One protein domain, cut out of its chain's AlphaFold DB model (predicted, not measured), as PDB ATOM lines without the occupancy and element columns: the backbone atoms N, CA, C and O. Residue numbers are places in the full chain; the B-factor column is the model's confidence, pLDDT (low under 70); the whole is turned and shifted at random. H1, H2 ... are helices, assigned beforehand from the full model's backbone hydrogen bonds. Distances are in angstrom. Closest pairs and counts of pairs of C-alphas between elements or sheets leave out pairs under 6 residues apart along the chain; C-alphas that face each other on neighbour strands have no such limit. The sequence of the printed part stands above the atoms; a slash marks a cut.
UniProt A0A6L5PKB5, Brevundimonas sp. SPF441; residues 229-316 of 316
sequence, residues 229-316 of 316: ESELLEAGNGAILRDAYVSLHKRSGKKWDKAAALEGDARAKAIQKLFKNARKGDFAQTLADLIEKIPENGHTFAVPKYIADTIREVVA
ATOM      1  N   GLU A 229     -44.472  52.801  -7.153       91.69
ATOM      2  CA  GLU A 229     -43.663  52.007  -6.216       91.69
ATOM      3  C   GLU A 229     -43.551  52.678  -4.842       91.69
ATOM      4  O   GLU A 229     -43.583  52.002  -3.811       91.69
ATOM      5  N   SER A 230     -43.460  54.008  -4.832       92.94
ATOM      6  CA  SER A 230     -43.405  54.802  -3.605       92.94
ATOM      7  C   SER A 230     -44.759  54.795  -2.896       92.94
ATOM      8  O   SER A 230     -44.817  54.544  -1.697       92.94
ATOM      9  N   GLU A 231     -45.854  54.974  -3.636       94.56
ATOM     10  CA  GLU A 231     -47.223  54.930  -3.100       94.56
ATOM     11  C   GLU A 231     -47.581  53.561  -2.510       94.56
ATOM     12  O   GLU A 231     -48.203  53.467  -1.450       94.56
ATOM     13  N   LEU A 232     -47.154  52.475  -3.158       95.38
ATOM     14  CA  LEU A 232     -47.327  51.126  -2.624       95.38
ATOM     15  C   LEU A 232     -46.585  50.957  -1.294       95.38
ATOM     16  O   LEU A 232     -47.094  50.288  -0.393       95.38
ATOM     17  N   LEU A 233     -45.402  51.555  -1.157       94.56
ATOM     18  CA  LEU A 233     -44.616  51.487   0.067       94.56
ATOM     19  C   LEU A 233     -45.226  52.342   1.190       94.56
ATOM     20  O   LEU A 233     -45.330  51.856   2.316       94.56
ATOM     21  N   GLU A 234     -45.706  53.549   0.874       93.31
ATOM     22  CA  GLU A 234     -46.461  54.411   1.801       93.31
ATOM     23  C   GLU A 234     -47.752  53.746   2.298       93.31
ATOM     24  O   GLU A 234     -48.133  53.905   3.455       93.31
ATOM     25  N   ALA A 235     -48.393  52.923   1.464       95.19
ATOM     26  CA  ALA A 235     -49.555  52.129   1.862       95.19
ATOM     27  C   ALA A 235     -49.220  50.971   2.830       95.19
ATOM     28  O   ALA A 235     -50.123  50.260   3.268       95.19
ATOM     29  N   GLY A 236     -47.946  50.766   3.182       94.56
ATOM     30  CA  GLY A 236     -47.513  49.741   4.133       94.56
ATOM     31  C   GLY A 236     -47.152  48.395   3.501       94.56
ATOM     32  O   GLY A 236     -46.931  47.423   4.220       94.56
ATOM     33  N   ASN A 237     -47.016  48.314   2.173       96.94
ATOM     34  CA  ASN A 237     -46.708  47.060   1.469       96.94
ATOM     35  C   ASN A 237     -45.218  46.671   1.505       96.94
ATOM     36  O   ASN A 237     -44.748  45.896   0.675       96.94
ATOM     37  N   GLY A 238     -44.436  47.197   2.449       95.19
ATOM     38  CA  GLY A 238     -42.976  47.084   2.426       95.19
ATOM     39  C   GLY A 238     -42.444  45.652   2.371       95.19
ATOM     40  O   GLY A 238     -41.497  45.396   1.633       95.19
ATOM     41  N   ALA A 239     -43.064  44.712   3.091       95.19
ATOM     42  CA  ALA A 239     -42.618  43.317   3.124       95.19
ATOM     43  C   ALA A 239     -42.791  42.606   1.770       95.19
ATOM     44  O   ALA A 239     -41.840  42.025   1.256       95.19
ATOM     45  N   ILE A 240     -43.979  42.699   1.164       96.62
ATOM     46  CA  ILE A 240     -44.273  42.044  -0.120       96.62
ATOM     47  C   ILE A 240     -43.509  42.704  -1.279       96.62
ATOM     48  O   ILE A 240     -42.986  42.013  -2.153       96.62
ATOM     49  N   LEU A 241     -43.355  44.034  -1.249       96.12
ATOM     50  CA  LEU A 241     -42.545  44.764  -2.229       96.12
ATOM     51  C   LEU A 241     -41.061  44.404  -2.119       96.12
ATOM     52  O   LEU A 241     -40.387  44.250  -3.136       96.12
ATOM     53  N   ARG A 242     -40.548  44.240  -0.893       95.38
ATOM     54  CA  ARG A 242     -39.171  43.802  -0.657       95.38
ATOM     55  C   ARG A 242     -38.922  42.427  -1.258       95.38
ATOM     56  O   ARG A 242     -37.908  42.248  -1.930       95.38
ATOM     57  N   ASP A 243     -39.817  41.476  -1.023       94.62
ATOM     58  CA  ASP A 243     -39.648  40.109  -1.513       94.62
ATOM     59  C   ASP A 243     -39.735  40.055  -3.043       94.62
ATOM     60  O   ASP A 243     -38.871  39.441  -3.678       94.62
ATOM     61  N   ALA A 244     -40.658  40.815  -3.648       93.50
ATOM     62  CA  ALA A 244     -40.691  41.023  -5.095       93.50
ATOM     63  C   ALA A 244     -39.362  41.595  -5.616       93.50
ATOM     64  O   ALA A 244     -38.743  41.025  -6.516       93.50
ATOM     65  N   TYR A 245     -38.869  42.682  -5.016       92.56
ATOM     66  CA  TYR A 245     -37.651  43.359  -5.459       92.56
ATOM     67  C   TYR A 245     -36.396  42.490  -5.300       92.56
ATOM     68  O   TYR A 245     -35.571  42.405  -6.210       92.56
ATOM     69  N   VAL A 246     -36.234  41.814  -4.159       92.81
ATOM     70  CA  VAL A 246     -35.065  40.966  -3.870       92.81
ATOM     71  C   VAL A 246     -35.062  39.699  -4.725       92.81
ATOM     72  O   VAL A 246     -33.981  39.216  -5.072       92.81
ATOM     73  N   SER A 247     -36.228  39.181  -5.122       91.00
ATOM     74  CA  SER A 247     -36.299  38.046  -6.052       91.00
ATOM     75  C   SER A 247     -35.637  38.362  -7.405       91.00
ATOM     76  O   SER A 247     -34.907  37.525  -7.946       91.00
ATOM     77  N   LEU A 248     -35.793  39.603  -7.884       84.31
ATOM     78  CA  LEU A 248     -35.209  40.110  -9.128       84.31
ATOM     79  C   LEU A 248     -33.777  40.621  -8.920       84.31
ATOM     80  O   LEU A 248     -32.896  40.410  -9.753       84.31
ATOM     81  N   HIS A 249     -33.508  41.232  -7.764       86.56
ATOM     82  CA  HIS A 249     -32.228  41.834  -7.406       86.56
ATOM     83  C   HIS A 249     -31.633  41.193  -6.142       86.56
ATOM     84  O   HIS A 249     -31.497  41.833  -5.096       86.56
ATOM     85  N   LYS A 250     -31.193  39.931  -6.252       87.38
ATOM     86  CA  LYS A 250     -30.745  39.073  -5.126       87.38
ATOM     87  C   LYS A 250     -29.711  39.692  -4.173       87.38
ATOM     88  O   LYS A 250     -29.616  39.282  -3.021       87.38
ATOM     89  N   ARG A 251     -28.906  40.657  -4.634       89.25
ATOM     90  CA  ARG A 251     -27.856  41.328  -3.838       89.25
ATOM     91  C   ARG A 251     -28.264  42.709  -3.306       89.25
ATOM     92  O   ARG A 251     -27.475  43.339  -2.606       89.25
ATOM     93  N   SER A 252     -29.472  43.178  -3.608       88.38
ATOM     94  CA  SER A 252     -29.908  44.553  -3.337       88.38
ATOM     95  C   SER A 252     -30.786  44.704  -2.090       88.38
ATOM     96  O   SER A 252     -31.226  45.814  -1.812       88.38
ATOM     97  N   GLY A 253     -30.988  43.648  -1.291       91.19
ATOM     98  CA  GLY A 253     -31.830  43.701  -0.082       91.19
ATOM     99  C   GLY A 253     -31.441  44.818   0.894       91.19
ATOM    100  O   GLY A 253     -32.287  45.612   1.277       91.19
ATOM    101  N   LYS A 254     -30.146  44.990   1.197       93.44
ATOM    102  CA  LYS A 254     -29.684  46.092   2.069       93.44
ATOM    103  C   LYS A 254     -29.961  47.486   1.489       93.44
ATOM    104  O   LYS A 254     -30.188  48.424   2.247       93.44
ATOM    105  N   LYS A 255     -29.899  47.634   0.158       91.94
ATOM    106  CA  LYS A 255     -30.193  48.910  -0.518       91.94
ATOM    107  C   LYS A 255     -31.685  49.224  -0.433       91.94
ATOM    108  O   LYS A 255     -32.030  50.358  -0.124       91.94
ATOM    109  N   TRP A 256     -32.528  48.212  -0.643       94.12
ATOM    110  CA  TRP A 256     -33.969  48.307  -0.432       94.12
ATOM    111  C   TRP A 256     -34.297  48.708   1.004       94.12
ATOM    112  O   TRP A 256     -34.967  49.710   1.211       94.12
ATOM    113  N   ASP A 257     -33.758  47.984   1.990       94.69
ATOM    114  CA  ASP A 257     -34.029  48.225   3.412       94.69
ATOM    115  C   ASP A 257     -33.648  49.656   3.824       94.69
ATOM    116  O   ASP A 257     -34.391  50.317   4.545       94.69
ATOM    117  N   LYS A 258     -32.528  50.176   3.298       94.88
ATOM    118  CA  LYS A 258     -32.113  51.569   3.515       94.88
ATOM    119  C   LYS A 258     -33.087  52.569   2.886       94.88
ATOM    120  O   LYS A 258     -33.404  53.562   3.527       94.88
ATOM    121  N   ALA A 259     -33.528  52.335   1.649       93.31
ATOM    122  CA  ALA A 259     -34.469  53.222   0.968       93.31
ATOM    123  C   ALA A 259     -35.852  53.205   1.638       93.31
ATOM    124  O   ALA A 259     -36.443  54.257   1.849       93.31
ATOM    125  N   ALA A 260     -36.332  52.024   2.034       93.50
ATOM    126  CA  ALA A 260     -37.633  51.853   2.666       93.50
ATOM    127  C   ALA A 260     -37.713  52.429   4.087       93.50
ATOM    128  O   ALA A 260     -38.795  52.806   4.527       93.50
ATOM    129  N   ALA A 261     -36.578  52.538   4.783       94.38
ATOM    130  CA  ALA A 261     -36.491  53.169   6.098       94.38
ATOM    131  C   ALA A 261     -36.572  54.709   6.065       94.38
ATOM    132  O   ALA A 261     -36.758  55.320   7.113       94.38
ATOM    133  N   LEU A 262     -36.409  55.342   4.896       94.44
ATOM    134  CA  LEU A 262     -36.648  56.781   4.724       94.44
ATOM    135  C   LEU A 262     -38.154  57.073   4.758       94.44
ATOM    136  O   LEU A 262     -38.945  56.138   4.756       94.44
ATOM    137  N   GLU A 263     -38.565  58.342   4.734       91.44
ATOM    138  CA  GLU A 263     -39.978  58.754   4.684       91.44
ATOM    139  C   GLU A 263     -40.183  59.912   3.696       91.44
ATOM    140  O   GLU A 263     -39.233  60.633   3.370       91.44
ATOM    141  N   GLY A 264     -41.418  60.075   3.208       89.12
ATOM    142  CA  GLY A 264     -41.813  61.182   2.333       89.12
ATOM    143  C   GLY A 264     -40.929  61.314   1.090       89.12
ATOM    144  O   GLY A 264     -40.572  60.323   0.449       89.12
ATOM    145  N   ASP A 265     -40.526  62.544   0.768       89.00
ATOM    146  CA  ASP A 265     -39.748  62.848  -0.441       89.00
ATOM    147  C   ASP A 265     -38.399  62.119  -0.485       89.00
ATOM    148  O   ASP A 265     -37.957  61.690  -1.551       89.00
ATOM    149  N   ALA A 266     -37.753  61.919   0.669       89.62
ATOM    150  CA  ALA A 266     -36.482  61.203   0.743       89.62
ATOM    151  C   ALA A 266     -36.644  59.724   0.359       89.62
ATOM    152  O   ALA A 266     -35.806  59.174  -0.362       89.62
ATOM    153  N   ARG A 267     -37.740  59.084   0.795       91.88
ATOM    154  CA  ARG A 267     -38.088  57.721   0.372       91.88
ATOM    155  C   ARG A 267     -38.407  57.687  -1.116       91.88
ATOM    156  O   ARG A 267     -37.843  56.851  -1.814       91.88
ATOM    157  N   ALA A 268     -39.247  58.600  -1.603       89.12
ATOM    158  CA  ALA A 268     -39.640  58.643  -3.010       89.12
ATOM    159  C   ALA A 268     -38.423  58.763  -3.944       89.12
ATOM    160  O   ALA A 268     -38.263  57.946  -4.853       89.12
ATOM    161  N   LYS A 269     -37.498  59.690  -3.653       89.25
ATOM    162  CA  LYS A 269     -36.234  59.841  -4.395       89.25
ATOM    163  C   LYS A 269     -35.381  58.568  -4.350       89.25
ATOM    164  O   LYS A 269     -34.882  58.107  -5.378       89.25
ATOM    165  N   ALA A 270     -35.220  57.959  -3.173       91.25
ATOM    166  CA  ALA A 270     -34.406  56.754  -3.021       91.25
ATOM    167  C   ALA A 270     -35.000  55.537  -3.751       91.25
ATOM    168  O   ALA A 270     -34.266  54.804  -4.416       91.25
ATOM    169  N   ILE A 271     -36.316  55.333  -3.657       91.19
ATOM    170  CA  ILE A 271     -37.030  54.268  -4.368       91.19
ATOM    171  C   ILE A 271     -36.942  54.505  -5.873       91.19
ATOM    172  O   ILE A 271     -36.538  53.603  -6.603       91.19
ATOM    173  N   GLN A 272     -37.193  55.722  -6.349       86.06
ATOM    174  CA  GLN A 272     -37.029  56.043  -7.761       86.06
ATOM    175  C   GLN A 272     -35.612  55.723  -8.260       86.06
ATOM    176  O   GLN A 272     -35.467  55.109  -9.317       86.06
ATOM    177  N   LYS A 273     -34.569  56.057  -7.486       88.94
ATOM    178  CA  LYS A 273     -33.176  55.721  -7.825       88.94
ATOM    179  C   LYS A 273     -32.949  54.210  -7.922       88.94
ATOM    180  O   LYS A 273     -32.245  53.764  -8.826       88.94
ATOM    181  N   LEU A 274     -33.568  53.405  -7.050       88.38
ATOM    182  CA  LEU A 274     -33.532  51.939  -7.167       88.38
ATOM    183  C   LEU A 274     -34.196  51.440  -8.453       88.38
ATOM    184  O   LEU A 274     -33.760  50.426  -8.997       88.38
ATOM    185  N   PHE A 275     -35.222  52.149  -8.924       83.69
ATOM    186  CA  PHE A 275     -36.030  51.783 -10.080       83.69
ATOM    187  C   PHE A 275     -35.622  52.465 -11.399       83.69
ATOM    188  O   PHE A 275     -36.229  52.159 -12.425       83.69
ATOM    189  N   LYS A 276     -34.586  53.322 -11.410       79.25
ATOM    190  CA  LYS A 276     -34.047  53.969 -12.630       79.25
ATOM    191  C   LYS A 276     -33.579  52.929 -13.658       79.25
ATOM    192  O   LYS A 276     -33.881  53.072 -14.833       79.25
ATOM    193  N   ASN A 277     -32.931  51.859 -13.185       71.12
ATOM    194  CA  ASN A 277     -32.397  50.760 -14.007       71.12
ATOM    195  C   ASN A 277     -33.023  49.395 -13.652       71.12
ATOM    196  O   ASN A 277     -32.429  48.347 -13.916       71.12
ATOM    197  N   ALA A 278     -34.153  49.392 -12.941       72.69
ATOM    198  CA  ALA A 278     -34.835  48.154 -12.582       72.69
ATOM    199  C   ALA A 278     -35.908  47.827 -13.616       72.69
ATOM    200  O   ALA A 278     -36.655  48.706 -14.048       72.69
ATOM    201  N   ARG A 279     -36.069  46.532 -13.901       74.25
ATOM    202  CA  ARG A 279     -37.125  46.024 -14.777       74.25
ATOM    203  C   ARG A 279     -38.483  46.140 -14.089       74.25
ATOM    204  O   ARG A 279     -38.967  45.197 -13.468       74.25
ATOM    205  N   LYS A 280     -39.103  47.318 -14.194       79.50
ATOM    206  CA  LYS A 280     -40.395  47.644 -13.560       79.50
ATOM    207  C   LYS A 280     -41.513  46.666 -13.932       79.50
ATOM    208  O   LYS A 280     -42.350  46.355 -13.093       79.50
ATOM    209  N   GLY A 281     -41.510  46.170 -15.171       74.50
ATOM    210  CA  GLY A 281     -42.475  45.173 -15.639       74.50
ATOM    211  C   GLY A 281     -42.347  43.838 -14.914       74.50
ATOM    212  O   GLY A 281     -43.325  43.363 -14.343       74.50
ATOM    213  N   ASP A 282     -41.132  43.289 -14.866       75.75
ATOM    214  CA  ASP A 282     -40.825  42.053 -14.137       75.75
ATOM    215  C   ASP A 282     -41.172  42.205 -12.647       75.75
ATOM    216  O   ASP A 282     -41.737  41.297 -12.035       75.75
ATOM    217  N   PHE A 283     -40.888  43.378 -12.064       86.75
ATOM    218  CA  PHE A 283     -41.265  43.703 -10.688       86.75
ATOM    219  C   PHE A 283     -42.781  43.687 -10.485       86.75
ATOM    220  O   PHE A 283     -43.253  43.051  -9.546       86.75
ATOM    221  N   ALA A 284     -43.543  44.332 -11.371       85.94
ATOM    222  CA  ALA A 284     -44.998  44.372 -11.288       85.94
ATOM    223  C   ALA A 284     -45.627  42.976 -11.432       85.94
ATOM    224  O   ALA A 284     -46.533  42.647 -10.671       85.94
ATOM    225  N   GLN A 285     -45.125  42.141 -12.347       81.31
ATOM    226  CA  GLN A 285     -45.589  40.754 -12.497       81.31
ATOM    227  C   GLN A 285     -45.275  39.916 -11.257       81.31
ATOM    228  O   GLN A 285     -46.155  39.258 -10.715       81.31
ATOM    229  N   THR A 286     -44.043  40.007 -10.754       89.38
ATOM    230  CA  THR A 286     -43.640  39.295  -9.534       89.38
ATOM    231  C   THR A 286     -44.483  39.726  -8.333       89.38
ATOM    232  O   THR A 286     -44.899  38.899  -7.525       89.38
ATOM    233  N   LEU A 287     -44.751  41.027  -8.205       93.62
ATOM    234  CA  LEU A 287     -45.609  41.559  -7.157       93.62
ATOM    235  C   LEU A 287     -47.048  41.046  -7.300       93.62
ATOM    236  O   LEU A 287     -47.632  40.641  -6.298       93.62
ATOM    237  N   ALA A 288     -47.606  41.025  -8.513       91.88
ATOM    238  CA  ALA A 288     -48.941  40.486  -8.771       91.88
ATOM    239  C   ALA A 288     -49.042  39.004  -8.369       91.88
ATOM    240  O   ALA A 288     -49.947  38.644  -7.618       91.88
ATOM    241  N   ASP A 289     -48.059  38.184  -8.750       92.25
ATOM    242  CA  ASP A 289     -47.981  36.772  -8.352       92.25
ATOM    243  C   ASP A 289     -47.944  36.601  -6.823       92.25
ATOM    244  O   ASP A 289     -48.550  35.676  -6.273       92.25
ATOM    245  N   LEU A 290     -47.219  37.472  -6.111       95.06
ATOM    246  CA  LEU A 290     -47.174  37.449  -4.646       95.06
ATOM    247  C   LEU A 290     -48.503  37.881  -4.020       95.06
ATOM    248  O   LEU A 290     -48.887  37.320  -2.993       95.06
ATOM    249  N   ILE A 291     -49.205  38.846  -4.622       95.81
ATOM    250  CA  ILE A 291     -50.526  39.294  -4.163       95.81
ATOM    251  C   ILE A 291     -51.550  38.164  -4.313       95.81
ATOM    252  O   ILE A 291     -52.297  37.890  -3.374       95.81
ATOM    253  N   GLU A 292     -51.561  37.456  -5.445       94.25
ATOM    254  CA  GLU A 292     -52.463  36.313  -5.659       94.25
ATOM    255  C   GLU A 292     -52.224  35.182  -4.646       94.25
ATOM    256  O   GLU A 292     -53.165  34.515  -4.213       94.25
ATOM    257  N   LYS A 293     -50.972  35.003  -4.208       94.06
ATOM    258  CA  LYS A 293     -50.551  33.959  -3.260       94.06
ATOM    259  C   LYS A 293     -50.563  34.394  -1.794       94.06
ATOM    260  O   LYS A 293     -50.035  33.672  -0.949       94.06
ATOM    261  N   ILE A 294     -51.178  35.531  -1.459       92.38
ATOM    262  CA  ILE A 294     -51.306  36.012  -0.069       92.38
ATOM    263  C   ILE A 294     -51.784  34.931   0.923       92.38
ATOM    264  O   ILE A 294     -51.184  34.822   1.997       92.38
ATOM    265  N   PRO A 295     -52.782  34.079   0.598       88.75
ATOM    266  CA  PRO A 295     -53.212  33.014   1.508       88.75
ATOM    267  C   PRO A 295     -52.107  32.003   1.869       88.75
ATOM    268  O   PRO A 295     -52.207  31.332   2.893       88.75
ATOM    269  N   GLU A 296     -51.066  31.890   1.042       90.12
ATOM    270  CA  GLU A 296     -50.008  30.876   1.127       90.12
ATOM    271  C   GLU A 296     -48.670  31.443   1.623       90.12
ATOM    272  O   GLU A 296     -47.894  30.729   2.257       90.12
ATOM    273  N   ASN A 297     -48.384  32.719   1.344       87.88
ATOM    274  CA  ASN A 297     -47.095  33.349   1.652       87.88
ATOM    275  C   ASN A 297     -47.106  34.222   2.921       87.88
ATOM    276  O   ASN A 297     -46.051  34.679   3.355       87.88
ATOM    277  N   GLY A 298     -48.273  34.439   3.540       89.50
ATOM    278  CA  GLY A 298     -48.398  35.198   4.789       89.50
ATOM    279  C   GLY A 298     -48.151  36.703   4.647       89.50
ATOM    280  O   GLY A 298     -48.048  37.401   5.658       89.50
ATOM    281  N   HIS A 299     -48.055  37.219   3.419       94.31
ATOM    282  CA  HIS A 299     -48.018  38.654   3.177       94.31
ATOM    283  C   HIS A 299     -49.388  39.296   3.399       94.31
ATOM    284  O   HIS A 299     -50.424  38.647   3.497       94.31
ATOM    285  N   THR A 300     -49.385  40.622   3.456       95.19
ATOM    286  CA  THR A 300     -50.593  41.436   3.358       95.19
ATOM    287  C   THR A 300     -50.396  42.443   2.237       95.19
ATOM    288  O   THR A 300     -49.259  42.760   1.877       95.19
ATOM    289  N   PHE A 301     -51.500  42.922   1.672       96.50
ATOM    290  CA  PHE A 301     -51.470  43.959   0.656       96.50
ATOM    291  C   PHE A 301     -52.579  44.978   0.903       96.50
ATOM    292  O   PHE A 301     -53.758  44.633   0.980       96.50
ATOM    293  N   ALA A 302     -52.185  46.236   1.031       97.25
ATOM    294  CA  ALA A 302     -53.054  47.388   1.145       97.25
ATOM    295  C   ALA A 302     -53.065  48.136  -0.191       97.25
ATOM    296  O   ALA A 302     -52.031  48.601  -0.670       97.25
ATOM    297  N   VAL A 303     -54.245  48.267  -0.795       95.12
ATOM    298  CA  VAL A 303     -54.410  49.016  -2.046       95.12
ATOM    299  C   VAL A 303     -54.290  50.518  -1.748       95.12
ATOM    300  O   VAL A 303     -55.080  51.022  -0.944       95.12
ATOM    301  N   PRO A 304     -53.361  51.256  -2.390       95.75
ATOM    302  CA  PRO A 304     -53.277  52.707  -2.252       95.75
ATOM    303  C   PRO A 304     -54.605  53.398  -2.565       95.75
ATOM    304  O   PRO A 304     -55.339  52.993  -3.472       95.75
ATOM    305  N   LYS A 305     -54.906  54.477  -1.833       94.06
ATOM    306  CA  LYS A 305     -56.203  55.160  -1.920       94.06
ATOM    307  C   LYS A 305     -56.543  55.598  -3.346       94.06
ATOM    308  O   LYS A 305     -57.662  55.353  -3.778       94.06
ATOM    309  N   TYR A 306     -55.596  56.179  -4.081       94.44
ATOM    310  CA  TYR A 306     -55.845  56.664  -5.443       94.44
ATOM    311  C   TYR A 306     -56.229  55.530  -6.416       94.44
ATOM    312  O   TYR A 306     -57.117  55.712  -7.245       94.44
ATOM    313  N   ILE A 307     -55.642  54.335  -6.267       94.56
ATOM    314  CA  ILE A 307     -56.009  53.141  -7.045       94.56
ATOM    315  C   ILE A 307     -57.397  52.651  -6.631       94.56
ATOM    316  O   ILE A 307     -58.241  52.387  -7.484       94.56
ATOM    317  N   ALA A 308     -57.660  52.560  -5.324       94.06
ATOM    318  CA  ALA A 308     -58.961  52.126  -4.821       94.06
ATOM    319  C   ALA A 308     -60.092  53.071  -5.261       94.06
ATOM    320  O   ALA A 308     -61.157  52.612  -5.664       94.06
ATOM    321  N   ASP A 309     -59.856  54.381  -5.207       93.62
ATOM    322  CA  ASP A 309     -60.789  55.404  -5.675       93.62
ATOM    323  C   ASP A 309     -60.988  55.305  -7.191       93.62
ATOM    324  O   ASP A 309     -62.127  55.320  -7.643       93.62
ATOM    325  N   THR A 310     -59.918  55.085  -7.964       91.62
ATOM    326  CA  THR A 310     -60.002  54.853  -9.417       91.62
ATOM    327  C   THR A 310     -60.891  53.659  -9.745       91.62
ATOM    328  O   THR A 310     -61.789  53.769 -10.574       91.62
ATOM    329  N   ILE A 311     -60.686  52.520  -9.080       90.94
ATOM    330  CA  ILE A 311     -61.486  51.311  -9.315       90.94
ATOM    331  C   ILE A 311     -62.955  51.549  -8.946       90.94
ATOM    332  O   ILE A 311     -63.843  51.160  -9.699       90.94
ATOM    333  N   ARG A 312     -63.228  52.201  -7.806       92.94
ATOM    334  CA  ARG A 312     -64.606  52.518  -7.395       92.94
ATOM    335  C   ARG A 312     -65.288  53.436  -8.389       92.94
ATOM    336  O   ARG A 312     -66.441  53.198  -8.714       92.94
ATOM    337  N   GLU A 313     -64.570  54.433  -8.882       90.81
ATOM    338  CA  GLU A 313     -65.093  55.376  -9.857       90.81
ATOM    339  C   GLU A 313     -65.471  54.676 -11.167       90.81
ATOM    340  O   GLU A 313     -66.526  54.948 -11.724       90.81
ATOM    341  N   VAL A 314     -64.665  53.716 -11.631       84.25
ATOM    342  CA  VAL A 314     -64.987  52.919 -12.828       84.25
ATOM    343  C   VAL A 314     -66.281  52.110 -12.644       84.25
ATOM    344  O   VAL A 314     -67.039  51.963 -13.600       84.25
ATOM    345  N   VAL A 315     -66.530  51.596 -11.435       82.19
ATOM    346  CA  VAL A 315     -67.640  50.672 -11.114       82.19
ATOM    347  C   VAL A 315     -68.909  51.380 -10.600       82.19
ATOM    348  O   VAL A 315     -69.948  50.731 -10.491       82.19
ATOM    349  N   ALA A 316     -68.832  52.673 -10.261       74.62
ATOM    350  CA  ALA A 316     -69.951  53.481  -9.750       74.62
ATOM    351  C   ALA A 316     -71.086  53.672 -10.774       74.62
ATOM    352  O   ALA A 316     -71.998  54.490 -10.536       74.62
TER     353      ALA A 316
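AT A GLANCE: This is residues 229 to 316 of the 316 residues of a protein of Brevundimonas sp. SPF441 (UniProt A0A6L5PKB5). Five short helices make the body: H2, H3 and H4 run back and forth as two helical hairpins, H1 packs on H4, and H5 crosses H2. Small H6 follows H5, and from it the chain folds back to H7, whose residues 308 to 315 stick out with Ala 316 as an arm. You have 88 printed residues with seven named helices, H1 to H7 in order, which hold 65 of them; there is no named strand, and the class is all helix. The whole is compact, with a radius of gyration of the C-alphas of 13.4 A and spans of 43 by 32 by 21 A.

HOW THE PARTS SIT: Start at H5, residues 280 to 292; it touches H2, residues 238 to 248, at a steep tilt of 55 degrees, the closest C-alphas being Ala 244 and Leu 287, 5.4 A apart. H2 forms a hairpin with H3, residues 253 to 260, closest at C-alphas 246 and 253, 5.7 A. H3 forms another with H4, residues 264 to 275, closest at C-alphas 259 and 270, 5.3 A. With residues 267 to 272 alone, H4 touches H1, residues 229 to 234; C-alphas 230 and 268 are closest, 5.4 A. H7, residues 305 to 315, touches no helix but is near H1; H6, residues 294 to 297, touches none. Every O i to N i+4 pair is within hydrogen-bond range in H1, H3, H4, H5 and H7, and 6 of 7 in H2; H6 is too short for such a pair.

IN THESE COORDINATES: Find C-alpha 229 at (-43.663, 52.007, -6.216), where H1 begins. H5 runs 18.3 A from C-alpha 280 at (-40.395, 47.644, -13.560). H2 measures 15.6 A, H4 16.6 A, and H7 15.3 A, ending at (-67.640, 50.672, -11.114).

THE WHOLE: The farthest C-alphas, Arg 251 and Ala 316, are 44.2 A apart. The printed part has no cut, no link is long, and no printed residue is under 70 in pLDDT.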